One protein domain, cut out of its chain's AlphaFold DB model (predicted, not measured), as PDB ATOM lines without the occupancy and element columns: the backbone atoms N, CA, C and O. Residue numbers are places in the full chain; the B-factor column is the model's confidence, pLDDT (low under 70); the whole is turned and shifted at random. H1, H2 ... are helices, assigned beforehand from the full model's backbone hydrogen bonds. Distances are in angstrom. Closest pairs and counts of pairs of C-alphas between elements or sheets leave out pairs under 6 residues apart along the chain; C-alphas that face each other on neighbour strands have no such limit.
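What this domain is: This is residues 101 to 186 of the 186 residues of an uncharacterized protein of Acetoanaerobium sticklandii (strain ATCC 12662 / DSM 519 / JCM 1433 / CCUG 9281 / NCIMB 10654 / HF) (UniProt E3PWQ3). H4 runs through the middle of a compact body of helices, with the hairpin of H1 and H2 packed on one side of it and H5 on another. H4, H5 and H6 run up and down with their centres in a triangle, H6 loosely placed beside H4, while short H3 sits at the end of the hairpin where H1 begins and H2 ends. The printed part has 86 residues with six named helices, H1 to H6 in order along the chain, and no named strand; the class is all helix. It is compact, with a radius of gyration of the C-alphas of 11.8 A, and its rounded outline spans 30 by 26 by 20 A.

Where its parts are: H1 is residues 101 to 113, 18.2 A long from first to last C-alpha, and begins with C-alpha 101 at (24.029, -17.088, 27.609). H2 is residues 117 to 126, 14.1 A, and H3 is residues 128 to 134, 9.9 A. H4, residues 141 to 154, is 19.7 A long and begins with C-alpha 141 at (23.900, -27.715, 27.183). H5, residues 158 to 171, is also 19.7 A long. H6 is residues 175 to 182, 10.4 A, and ends with C-alpha 182 at (39.732, -35.253, 27.354).

How they stand to each other: H4 is the hub, touching four other helices. It touches H1 at a steep tilt of 38 degrees, the same way, the closest C-alphas being those of Tyr 109 and Asn 147, 6.0 A apart. It touches H2 at a steep tilt of 53 degrees, opposite ways, with the C-alphas of Ile 121 and Tyr 151 closest at 6.2 A. H1 and H2 form a hairpin at a shallow tilt of 21 degrees; their closest C-alphas, of Ala 108 and Ala 120, are 4.5 A apart. H3 touches H1 through residues 101 to 105 of H1 alone, the C-alphas of Val 101 and Glu 130 being closest at 6.7 A. H3 and H4, a hairpin, only just touch, with 3 pairs of C-alphas within 8 A, the closest those of Tyr 134 and Gly 141 at 6.1 A. H4 and H5 form a hairpin at a shallow tilt of 20 degrees, with the C-alphas of Val 149 and Ala 161 closest at 5.2 A. H5 and H6, also a hairpin, touch through residues 165 to 169 of H5 alone, the C-alphas of Lys 169 and Leu 178 being closest at 6.3 A. H6 is close to H4 but not clearly touching, and H1 and H6 are apart. In H1, H2, H3, H4, H5 and H6 every O i to N i+4 pair is within hydrogen-bond range.

The domain as a whole: The two C-alphas farthest apart, of Lys 118 and Thr 173, are 31.4 A apart. The printed part has no cut and ends at residue 186, the chain's last. No link is long. The mean pLDDT of the printed part is 95.7, and no printed residue is under 70.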
ATOM      1  N   VAL A 101      23.561 -15.836  26.994       94.81
ATOM      2  CA  VAL A 101      24.029 -17.088  27.609       94.81
ATOM      3  C   VAL A 101      25.248 -17.639  26.871       94.81
ATOM      4  O   VAL A 101      26.236 -17.989  27.511       94.81
ATOM      5  N   VAL A 102      25.225 -17.638  25.531       95.38
ATOM      6  CA  VAL A 102      26.390 -17.994  24.696       95.38
ATOM      7  C   VAL A 102      27.596 -17.133  25.050       95.38
ATOM      8  O   VAL A 102      28.687 -17.658  25.253       95.38
ATOM      9  N   TYR A 103      27.393 -15.819  25.154       96.12
ATOM     10  CA  TYR A 103      28.444 -14.875  25.505       96.12
ATOM     11  C   TYR A 103      29.123 -15.234  26.828       96.12
ATOM     12  O   TYR A 103      30.336 -15.437  26.851       96.12
ATOM     13  N   PHE A 104      28.356 -15.350  27.917       96.31
ATOM     14  CA  PHE A 104      28.930 -15.630  29.234       96.31
ATOM     15  C   PHE A 104      29.493 -17.046  29.338       96.31
ATOM     16  O   PHE A 104      30.527 -17.234  29.972       96.31
ATOM     17  N   SER A 105      28.872 -18.026  28.676       97.12
ATOM     18  CA  SER A 105      29.394 -19.394  28.614       97.12
ATOM     19  C   SER A 105      30.759 -19.432  27.917       97.12
ATOM     20  O   SER A 105      31.724 -19.970  28.463       97.12
ATOM     21  N   ASN A 106      30.890 -18.781  26.757       97.50
ATOM     22  CA  ASN A 106      32.166 -18.683  26.051       97.50
ATOM     23  C   ASN A 106      33.203 -17.901  26.864       97.50
ATOM     24  O   ASN A 106      34.356 -18.314  26.951       97.50
ATOM     25  N   LEU A 107      32.800 -16.793  27.490       97.50
ATOM     26  CA  LEU A 107      33.701 -15.967  28.286       97.50
ATOM     27  C   LEU A 107      34.256 -16.739  29.492       97.50
ATOM     28  O   LEU A 107      35.473 -16.758  29.679       97.50
ATOM     29  N   ALA A 108      33.397 -17.431  30.252       97.88
ATOM     30  CA  ALA A 108      33.815 -18.302  31.350       97.88
ATOM     31  C   ALA A 108      34.786 -19.385  30.867       97.88
ATOM     32  O   ALA A 108      35.863 -19.550  31.441       97.88
ATOM     33  N   TYR A 109      34.447 -20.063  29.765       97.81
ATOM     34  CA  TYR A 109      35.296 -21.093  29.176       97.81
ATOM     35  C   TYR A 109      36.691 -20.556  28.838       97.81
ATOM     36  O   TYR A 109      37.700 -21.146  29.223       97.81
ATOM     37  N   TYR A 110      36.781 -19.401  28.175       98.31
ATOM     38  CA  TYR A 110      38.077 -18.823  27.820       98.31
ATOM     39  C   TYR A 110      38.871 -18.365  29.041       98.31
ATOM     40  O   TYR A 110      40.087 -18.546  29.054       98.31
ATOM     41  N   HIS A 111      38.220 -17.833  30.080       98.44
ATOM     42  CA  HIS A 111      38.891 -17.541  31.348       98.44
ATOM     43  C   HIS A 111      39.466 -18.817  31.984       98.44
ATOM     44  O   HIS A 111      40.637 -18.827  32.365       98.44
ATOM     45  N   PHE A 112      38.716 -19.929  32.004       97.69
ATOM     46  CA  PHE A 112      39.243 -21.216  32.471       97.69
ATOM     47  C   PHE A 112      40.447 -21.689  31.648       97.69
ATOM     48  O   PHE A 112      41.461 -22.086  32.224       97.69
ATOM     49  N   LYS A 113      40.384 -21.609  30.312       97.06
ATOM     50  CA  LYS A 113      41.497 -22.010  29.430       97.06
ATOM     51  C   LYS A 113      42.728 -21.110  29.556       97.06
ATOM     52  O   LYS A 113      43.830 -21.561  29.254       97.06
ATOM     53  N   LEU A 114      42.558 -19.872  30.016       97.50
ATOM     54  CA  LEU A 114      43.641 -18.926  30.297       97.50
ATOM     55  C   LEU A 114      44.137 -18.980  31.753       97.50
ATOM     56  O   LEU A 114      44.982 -18.168  32.119       97.50
ATOM     57  N   ALA A 115      43.635 -19.912  32.574       96.44
ATOM     58  CA  ALA A 115      43.911 -19.996  34.013       96.44
ATOM     59  C   ALA A 115      43.532 -18.724  34.809       96.44
ATOM     60  O   ALA A 115      44.016 -18.493  35.915       96.44
ATOM     61  N   GLU A 116      42.610 -17.921  34.280       97.88
ATOM     62  CA  GLU A 116      42.024 -16.743  34.932       97.88
ATOM     63  C   GLU A 116      40.834 -17.197  35.796       97.88
ATOM     64  O   GLU A 116      39.664 -16.927  35.526       97.88
ATOM     65  N   THR A 117      41.138 -18.027  36.798       96.38
ATOM     66  CA  THR A 117      40.142 -18.831  37.517       96.38
ATOM     67  C   THR A 117      39.145 -17.997  38.320       96.38
ATOM     68  O   THR A 117      37.974 -18.366  38.395       96.38
ATOM     69  N   LYS A 118      39.578 -16.879  38.913       98.06
ATOM     70  CA  LYS A 118      38.700 -16.025  39.730       98.06
ATOM     71  C   LYS A 118      37.595 -15.406  38.876       98.06
ATOM     72  O   LYS A 118      36.428 -15.437  39.254       98.06
ATOM     73  N   GLU A 119      37.963 -14.894  37.709       98.25
ATOM     74  CA  GLU A 119      37.054 -14.308  36.733       98.25
ATOM     75  C   GLU A 119      36.094 -15.361  36.175       98.25
ATOM     76  O   GLU A 119      34.894 -15.108  36.088       98.25
ATOM     77  N   ALA A 120      36.601 -16.557  35.857       98.06
ATOM     78  CA  ALA A 120      35.777 -17.657  35.371       98.06
ATOM     79  C   ALA A 120      34.701 -18.071  36.389       98.06
ATOM     80  O   ALA A 120      33.526 -18.152  36.035       98.06
ATOM     81  N   ILE A 121      35.093 -18.285  37.655       98.38
ATOM     82  CA  ILE A 121      34.171 -18.618  38.753       98.38
ATOM     83  C   ILE A 121      33.102 -17.538  38.885       98.38
ATOM     84  O   ILE A 121      31.917 -17.861  38.880       98.38
ATOM     85  N   LYS A 122      33.514 -16.266  38.941       98.38
ATOM     86  CA  LYS A 122      32.583 -15.148  39.084       98.38
ATOM     87  C   LYS A 122      31.543 -15.132  37.965       98.38
ATOM     88  O   LYS A 122      30.361 -14.996  38.240       98.38
ATOM     89  N   ILE A 123      31.954 -15.321  36.708       97.81
ATOM     90  CA  ILE A 123      31.017 -15.347  35.574       97.81
ATOM     91  C   ILE A 123      30.006 -16.492  35.708       97.81
ATOM     92  O   ILE A 123      28.826 -16.286  35.416       97.81
ATOM     93  N   VAL A 124      30.456 -17.681  36.128       97.94
ATOM     94  CA  VAL A 124      29.580 -18.846  36.333       97.94
ATOM     95  C   VAL A 124      28.583 -18.592  37.463       97.94
ATOM     96  O   VAL A 124      27.395 -18.841  37.278       97.94
ATOM     97  N   GLU A 125      29.040 -18.065  38.599       98.00
ATOM     98  CA  GLU A 125      28.187 -17.766  39.756       98.00
ATOM     99  C   GLU A 125      27.180 -16.640  39.436       98.00
ATOM    100  O   GLU A 125      25.979 -16.818  39.649       98.00
ATOM    101  N   ASP A 126      27.628 -15.543  38.811       97.88
ATOM    102  CA  ASP A 126      26.788 -14.389  38.442       97.88
ATOM    103  C   ASP A 126      25.697 -14.741  37.407       97.88
ATOM    104  O   ASP A 126      24.683 -14.050  37.315       97.88
ATOM    105  N   ASN A 127      25.890 -15.798  36.607       96.56
ATOM    106  CA  ASN A 127      24.950 -16.229  35.560       96.56
ATOM    107  C   ASN A 127      24.371 -17.629  35.814       96.56
ATOM    108  O   ASN A 127      23.856 -18.268  34.890       96.56
ATOM    109  N   LYS A 128      24.439 -18.117  37.062       96.31
ATOM    110  CA  LYS A 128      24.036 -19.484  37.413       96.31
ATOM    111  C   LYS A 128      22.599 -19.793  36.992       96.31
ATOM    112  O   LYS A 128      22.347 -20.842  36.409       96.31
ATOM    113  N   LYS A 129      21.661 -18.874  37.248       96.12
ATOM    114  CA  LYS A 129      20.235 -19.064  36.936       96.12
ATOM    115  C   LYS A 129      20.011 -19.333  35.446       96.12
ATOM    116  O   LYS A 129      19.275 -20.248  35.087       96.12
ATOM    117  N   GLU A 130      20.636 -18.550  34.572       94.81
ATOM    118  CA  GLU A 130      20.547 -18.762  33.131       94.81
ATOM    119  C   GLU A 130      21.279 -20.029  32.685       94.81
ATOM    120  O   GLU A 130      20.771 -20.750  31.829       94.81
ATOM    121  N   PHE A 131      22.436 -20.348  33.263       96.38
ATOM    122  CA  PHE A 131      23.129 -21.598  32.944       96.38
ATOM    123  C   PHE A 131      22.294 -22.821  33.325       96.38
ATOM    124  O   PHE A 131      22.127 -23.710  32.493       96.38
ATOM    125  N   ASP A 132      21.675 -22.822  34.504       95.31
ATOM    126  CA  ASP A 132      20.773 -23.888  34.940       95.31
ATOM    127  C   ASP A 132      19.567 -24.032  33.997       95.31
ATOM    128  O   ASP A 132      19.160 -25.152  33.682       95.31
ATOM    129  N   LEU A 133      19.013 -22.917  33.507       95.38
ATOM    130  CA  LEU A 133      17.888 -22.920  32.567       95.38
ATOM    131  C   LEU A 133      18.264 -23.531  31.206       95.38
ATOM    132  O   LEU A 133      17.455 -24.229  30.594       95.38
ATOM    133  N   TYR A 134      19.483 -23.279  30.722       95.94
ATOM    134  CA  TYR A 134      19.938 -23.702  29.391       95.94
ATOM    135  C   TYR A 134      20.824 -24.961  29.394       95.94
ATOM    136  O   TYR A 134      21.216 -25.420  28.319       95.94
ATOM    137  N   GLN A 135      21.111 -25.572  30.549       94.12
ATOM    138  CA  GLN A 135      22.015 -26.731  30.659       94.12
ATOM    139  C   GLN A 135      21.561 -27.971  29.868       94.12
ATOM    140  O   GLN A 135      22.381 -28.817  29.519       94.12
ATOM    141  N   ASN A 136      20.265 -28.069  29.551       93.50
ATOM    142  CA  ASN A 136      19.685 -29.147  28.743       93.50
ATOM    143  C   ASN A 136      19.314 -28.696  27.319       93.50
ATOM    144  O   ASN A 136      18.708 -29.449  26.563       93.50
ATOM    145  N   HIS A 137      19.659 -27.465  26.935       93.69
ATOM    146  CA  HIS A 137      19.387 -26.952  25.596       93.69
ATOM    147  C   HIS A 137      20.253 -27.678  24.558       93.69
ATOM    148  O   HIS A 137      21.469 -27.770  24.726       93.69
ATOM    149  N   SER A 138      19.660 -28.115  23.444       87.19
ATOM    150  CA  SER A 138      20.325 -28.948  22.425       87.19
ATOM    151  C   SER A 138      21.640 -28.366  21.893       87.19
ATOM    152  O   SER A 138      22.598 -29.097  21.670       87.19
ATOM    153  N   LEU A 139      21.708 -27.042  21.726       82.06
ATOM    154  CA  LEU A 139      22.894 -26.361  21.191       82.06
ATOM    155  C   LEU A 139      23.906 -25.905  22.255       82.06
ATOM    156  O   LEU A 139      25.074 -25.720  21.934       82.06
ATOM    157  N   LEU A 140      23.478 -25.684  23.503       89.94
ATOM    158  CA  LEU A 140      24.303 -25.013  24.526       89.94
ATOM    159  C   LEU A 140      24.639 -25.891  25.719       89.94
ATOM    160  O   LEU A 140      25.651 -25.655  26.377       89.94
ATOM    161  N   GLY A 141      23.809 -26.896  25.988       93.12
ATOM    162  CA  GLY A 141      23.900 -27.715  27.183       93.12
ATOM    163  C   GLY A 141      25.270 -28.355  27.337       93.12
ATOM    164  O   GLY A 141      25.852 -28.283  28.414       93.12
ATOM    165  N   LYS A 142      25.848 -28.864  26.240       93.81
ATOM    166  CA  LYS A 142      27.199 -29.442  26.250       93.81
ATOM    167  C   LYS A 142      28.261 -28.436  26.722       93.81
ATOM    168  O   LYS A 142      29.036 -28.729  27.624       93.81
ATOM    169  N   HIS A 143      28.234 -27.206  26.212       92.88
ATOM    170  CA  HIS A 143      29.197 -26.172  26.601       92.88
ATOM    171  C   HIS A 143      28.996 -25.699  28.049       92.88
ATOM    172  O   HIS A 143      29.970 -25.499  28.772       92.88
ATOM    173  N   ILE A 144      27.744 -25.574  28.502       96.81
ATOM    174  CA  ILE A 144      27.430 -25.220  29.896       96.81
ATOM    175  C   ILE A 144      27.906 -26.321  30.855       96.81
ATOM    176  O   ILE A 144      28.565 -26.028  31.850       96.81
ATOM    177  N   LYS A 145      27.643 -27.591  30.534       97.12
ATOM    178  CA  LYS A 145      28.092 -28.743  31.327       97.12
ATOM    179  C   LYS A 145      29.623 -28.843  31.371       97.12
ATOM    180  O   LYS A 145      30.179 -29.114  32.431       97.12
ATOM    181  N   LEU A 146      30.323 -28.553  30.270       96.50
ATOM    182  CA  LEU A 146      31.790 -28.472  30.267       96.50
ATOM    183  C   LEU A 146      32.301 -27.363  31.200       96.50
ATOM    184  O   LEU A 146      33.217 -27.597  31.990       96.50
ATOM    185  N   ASN A 147      31.688 -26.176  31.164       96.94
ATOM    186  CA  ASN A 147      32.002 -25.103  32.111       96.94
ATOM    187  C   ASN A 147      31.749 -25.518  33.562       96.94
ATOM    188  O   ASN A 147      32.543 -25.162  34.429       96.94
ATOM    189  N   GLN A 148      30.709 -26.313  33.827       97.94
ATOM    190  CA  GLN A 148      30.453 -26.857  35.159       97.94
ATOM    191  C   GLN A 148      31.592 -27.774  35.633       97.94
ATOM    192  O   GLN A 148      31.998 -27.681  36.788       97.94
ATOM    193  N   VAL A 149      32.171 -28.604  34.757       98.12
ATOM    194  CA  VAL A 149      33.352 -29.419  35.109       98.12
ATOM    195  C   VAL A 149      34.540 -28.524  35.482       98.12
ATOM    196  O   VAL A 149      35.185 -28.747  36.508       98.12
ATOM    197  N   TYR A 150      34.829 -27.491  34.682       98.12
ATOM    198  CA  TYR A 150      35.903 -26.542  34.996       98.12
ATOM    199  C   TYR A 150      35.640 -25.758  36.286       98.12
ATOM    200  O   TYR A 150      36.574 -25.524  37.054       98.12
ATOM    201  N   TYR A 151      34.387 -25.391  36.547       98.31
ATOM    202  CA  TYR A 151      33.971 -24.737  37.781       98.31
ATOM    203  C   TYR A 151      34.212 -25.636  39.000       98.31
ATOM    204  O   TYR A 151      34.900 -25.216  39.927       98.31
ATOM    205  N   LEU A 152      33.759 -26.894  38.977       98.38
ATOM    206  CA  LEU A 152      33.990 -27.857  40.064       98.38
ATOM    207  C   LEU A 152      35.487 -28.083  40.308       98.38
ATOM    208  O   LEU A 152      35.959 -28.018  41.445       98.38
ATOM    209  N   LYS A 153      36.266 -28.240  39.229       97.81
ATOM    210  CA  LYS A 153      37.731 -28.304  39.304       97.81
ATOM    211  C   LYS A 153      38.311 -27.076  40.006       97.81
ATOM    212  O   LYS A 153      39.170 -27.208  40.875       97.81
ATOM    213  N   ALA A 154      37.858 -25.884  39.631       97.12
ATOM    214  CA  ALA A 154      38.326 -24.629  40.202       97.12
ATOM    215  C   ALA A 154      37.961 -24.473  41.690       97.12
ATOM    216  O   ALA A 154      38.741 -23.896  42.450       97.12
ATOM    217  N   LYS A 155      36.828 -25.040  42.120       97.50
ATOM    218  CA  LYS A 155      36.408 -25.123  43.530       97.50
ATOM    219  C   LYS A 155      37.081 -26.269  44.301       97.50
ATOM    220  O   LYS A 155      36.857 -26.394  45.498       97.50
ATOM    221  N   LYS A 156      37.962 -27.045  43.651       97.00
ATOM    222  CA  LYS A 156      38.645 -28.236  44.192       97.00
ATOM    223  C   LYS A 156      37.702 -29.394  44.548       97.00
ATOM    224  O   LYS A 156      38.091 -30.302  45.276       97.00
ATOM    225  N   GLU A 157      36.504 -29.414  43.975       98.00
ATOM    226  CA  GLU A 157      35.523 -30.496  44.109       98.00
ATOM    227  C   GLU A 157      35.819 -31.596  43.076       98.00
ATOM    228  O   GLU A 157      35.060 -31.839  42.136       98.00
ATOM    229  N   LEU A 158      37.003 -32.210  43.189       97.75
ATOM    230  CA  LEU A 158      37.555 -33.067  42.134       97.75
ATOM    231  C   LEU A 158      36.755 -34.356  41.920       97.75
ATOM    232  O   LEU A 158      36.630 -34.791  40.779       97.75
ATOM    233  N   ASP A 159      36.192 -34.946  42.972       97.94
ATOM    234  CA  ASP A 159      35.407 -36.180  42.847       97.94
ATOM    235  C   ASP A 159      34.109 -35.933  42.072       97.94
ATOM    236  O   ASP A 159      33.842 -36.612  41.080       97.94
ATOM    237  N   THR A 160      33.378 -34.871  42.420       98.00
ATOM    238  CA  THR A 160      32.186 -34.429  41.683       98.00
ATOM    239  C   THR A 160      32.528 -34.036  40.245       98.00
ATOM    240  O   THR A 160      31.792 -34.360  39.311       98.00
ATOM    241  N   ALA A 161      33.673 -33.375  40.025       98.19
ATOM    242  CA  ALA A 161      34.140 -33.050  38.682       98.19
ATOM    243  C   ALA A 161      34.425 -34.312  37.848       98.19
ATOM    244  O   ALA A 161      34.077 -34.344  36.667       98.19
ATOM    245  N   ARG A 162      35.037 -35.350  38.442       98.12
ATOM    246  CA  ARG A 162      35.339 -36.625  37.768       98.12
ATOM    247  C   ARG A 162      34.073 -37.391  37.425       98.12
ATOM    248  O   ARG A 162      33.968 -37.881  36.303       98.12
ATOM    249  N   GLU A 163      33.118 -37.455  38.348       98.00
ATOM    250  CA  GLU A 163      31.822 -38.095  38.118       98.00
ATOM    251  C   GLU A 163      31.083 -37.426  36.953       98.00
ATOM    252  O   GLU A 163      30.695 -38.096  35.990       98.00
ATOM    253  N   LEU A 164      30.972 -36.091  36.980       97.75
ATOM    254  CA  LEU A 164      30.342 -35.340  35.899       97.75
ATOM    255  C   LEU A 164      31.086 -35.550  34.576       97.75
ATOM    256  O   LEU A 164      30.459 -35.851  33.564       97.75
ATOM    257  N   LEU A 165      32.417 -35.438  34.570       97.44
ATOM    258  CA  LEU A 165      33.224 -35.638  33.367       97.44
ATOM    259  C   LEU A 165      33.046 -37.047  32.780       97.44
ATOM    260  O   LEU A 165      32.936 -37.187  31.563       97.44
ATOM    261  N   GLY A 166      32.993 -38.076  33.629       97.25
ATOM    262  CA  GLY A 166      32.723 -39.458  33.231       97.25
ATOM    263  C   GLY A 166      31.348 -39.605  32.587       97.25
ATOM    264  O   GLY A 166      31.246 -40.109  31.469       97.25
ATOM    265  N   LYS A 167      30.307 -39.063  33.230       96.88
ATOM    266  CA  LYS A 167      28.944 -39.053  32.686       96.88
ATOM    267  C   LYS A 167      28.885 -38.392  31.308       96.88
ATOM    268  O   LYS A 167      28.343 -38.981  30.375       96.88
ATOM    269  N   LEU A 168      29.490 -37.213  31.144       96.38
ATOM    270  CA  LEU A 168      29.493 -36.501  29.860       96.38
ATOM    271  C   LEU A 168      30.190 -37.298  28.748       96.38
ATOM    272  O   LEU A 168      29.716 -37.288  27.617       96.38
ATOM    273  N   LYS A 169      31.274 -38.018  29.060       95.75
ATOM    274  CA  LYS A 169      31.965 -38.882  28.087       95.75
ATOM    275  C   LYS A 169      31.117 -40.073  27.631       95.75
ATOM    276  O   LYS A 169      31.334 -40.564  26.532       95.75
ATOM    277  N   THR A 170      30.171 -40.529  28.454       95.38
ATOM    278  CA  THR A 170      29.223 -41.598  28.087       95.38
ATOM    279  C   THR A 170      27.945 -41.080  27.421       95.38
ATOM    280  O   THR A 170      27.333 -41.794  26.638       95.38
ATOM    281  N   GLU A 171      27.536 -39.845  27.728       94.50
ATOM    282  CA  GLU A 171      26.293 -39.235  27.231       94.50
ATOM    283  C   GLU A 171      26.419 -38.733  25.783       94.50
ATOM    284  O   GLU A 171      25.434 -38.723  25.046       94.50
ATOM    285  N   TYR A 172      27.615 -38.306  25.365       93.38
ATOM    286  CA  TYR A 172      27.842 -37.673  24.065       93.38
ATOM    287  C   TYR A 172      28.733 -38.511  23.146       93.38
ATOM    288  O   TYR A 172      29.684 -39.145  23.588       93.38
ATOM    289  N   THR A 173      28.458 -38.442  21.843       93.06
ATOM    290  CA  THR A 173      29.209 -39.144  20.784       93.06
ATOM    291  C   THR A 173      29.966 -38.203  19.837       93.06
ATOM    292  O   THR A 173      30.698 -38.663  18.968       93.06
ATOM    293  N   ASP A 174      29.809 -36.884  19.991       90.44
ATOM    294  CA  ASP A 174      30.504 -35.860  19.198       90.44
ATOM    295  C   ASP A 174      32.016 -35.902  19.481       90.44
ATOM    296  O   ASP A 174      32.458 -35.544  20.573       90.44
ATOM    297  N   GLU A 175      32.809 -36.329  18.493       91.31
ATOM    298  CA  GLU A 175      34.261 -36.514  18.626       91.31
ATOM    299  C   GLU A 175      34.999 -35.241  19.054       91.31
ATOM    300  O   GLU A 175      35.878 -35.298  19.916       91.31
ATOM    301  N   LYS A 176      34.629 -34.077  18.500       88.12
ATOM    302  CA  LYS A 176      35.267 -32.798  18.848       88.12
ATOM    303  C   LYS A 176      34.997 -32.461  20.311       88.12
ATOM    304  O   LYS A 176      35.899 -32.042  21.032       88.12
ATOM    305  N   TYR A 177      33.769 -32.685  20.768       92.50
ATOM    306  CA  TYR A 177      33.404 -32.457  22.161       92.50
ATOM    307  C   TYR A 177      34.066 -33.464  23.116       92.50
ATOM    308  O   TYR A 177      34.564 -33.077  24.174       92.50
ATOM    309  N   LEU A 178      34.150 -34.743  22.743       94.50
ATOM    310  CA  LEU A 178      34.881 -35.755  23.512       94.50
ATOM    311  C   LEU A 178      36.375 -35.417  23.623       94.50
ATOM    312  O   LEU A 178      36.966 -35.577  24.695       94.50
ATOM    313  N   GLN A 179      36.970 -34.881  22.554       93.06
ATOM    314  CA  GLN A 179      38.334 -34.365  22.582       93.06
ATOM    315  C   GLN A 179      38.464 -33.205  23.579       93.06
ATOM    316  O   GLN A 179      39.363 -33.239  24.417       93.06
ATOM    317  N   GLU A 180      37.552 -32.229  23.575       92.44
ATOM    318  CA  GLU A 180      37.552 -31.136  24.561       92.44
ATOM    319  C   GLU A 180      37.437 -31.644  26.008       92.44
ATOM    320  O   GLU A 180      38.175 -31.185  26.885       92.44
ATOM    321  N   LEU A 181      36.567 -32.628  26.265       95.25
ATOM    322  CA  LEU A 181      36.430 -33.267  27.579       95.25
ATOM    323  C   LEU A 181      37.719 -33.985  28.008       95.25
ATOM    324  O   LEU A 181      38.050 -34.016  29.193       95.25
ATOM    325  N   SER A 182      38.465 -34.567  27.066       93.69
ATOM    326  CA  SER A 182      39.732 -35.253  27.354       93.69
ATOM    327  C   SER A 182      40.861 -34.300  27.765       93.69
ATOM    328  O   SER A 182      41.769 -34.700  28.492       93.69
ATOM    329  N   GLU A 183      40.785 -33.023  27.372       93.19
ATOM    330  CA  GLU A 183      41.760 -32.002  27.772       93.19
ATOM    331  C   GLU A 183      41.609 -31.568  29.240       93.19
ATOM    332  O   GLU A 183      42.509 -30.926  29.797       93.19
ATOM    333  N   VAL A 184      40.483 -31.892  29.885       93.75
ATOM    334  CA  VAL A 184      40.249 -31.553  31.290       93.75
ATOM    335  C   VAL A 184      41.092 -32.464  32.186       93.75
ATOM    336  O   VAL A 184      40.766 -33.626  32.410       93.75
ATOM    337  N   LYS A 185      42.174 -31.913  32.743       90.44
ATOM    338  CA  LYS A 185      43.014 -32.590  33.747       90.44
ATOM    339  C   LYS A 185      42.443 -32.368  35.156       90.44
ATOM    340  O   LYS A 185      42.387 -31.206  35.571       90.44
ATOM    341  N   LEU A 186      42.015 -33.432  35.843       88.94
ATOM    342  CA  LEU A 186      41.461 -33.466  37.215       88.94
ATOM    343  C   LEU A 186      42.346 -34.280  38.168       88.94
ATOM    344  O   LEU A 186      43.236 -34.987  37.655       88.94
TER     345      LEU A 186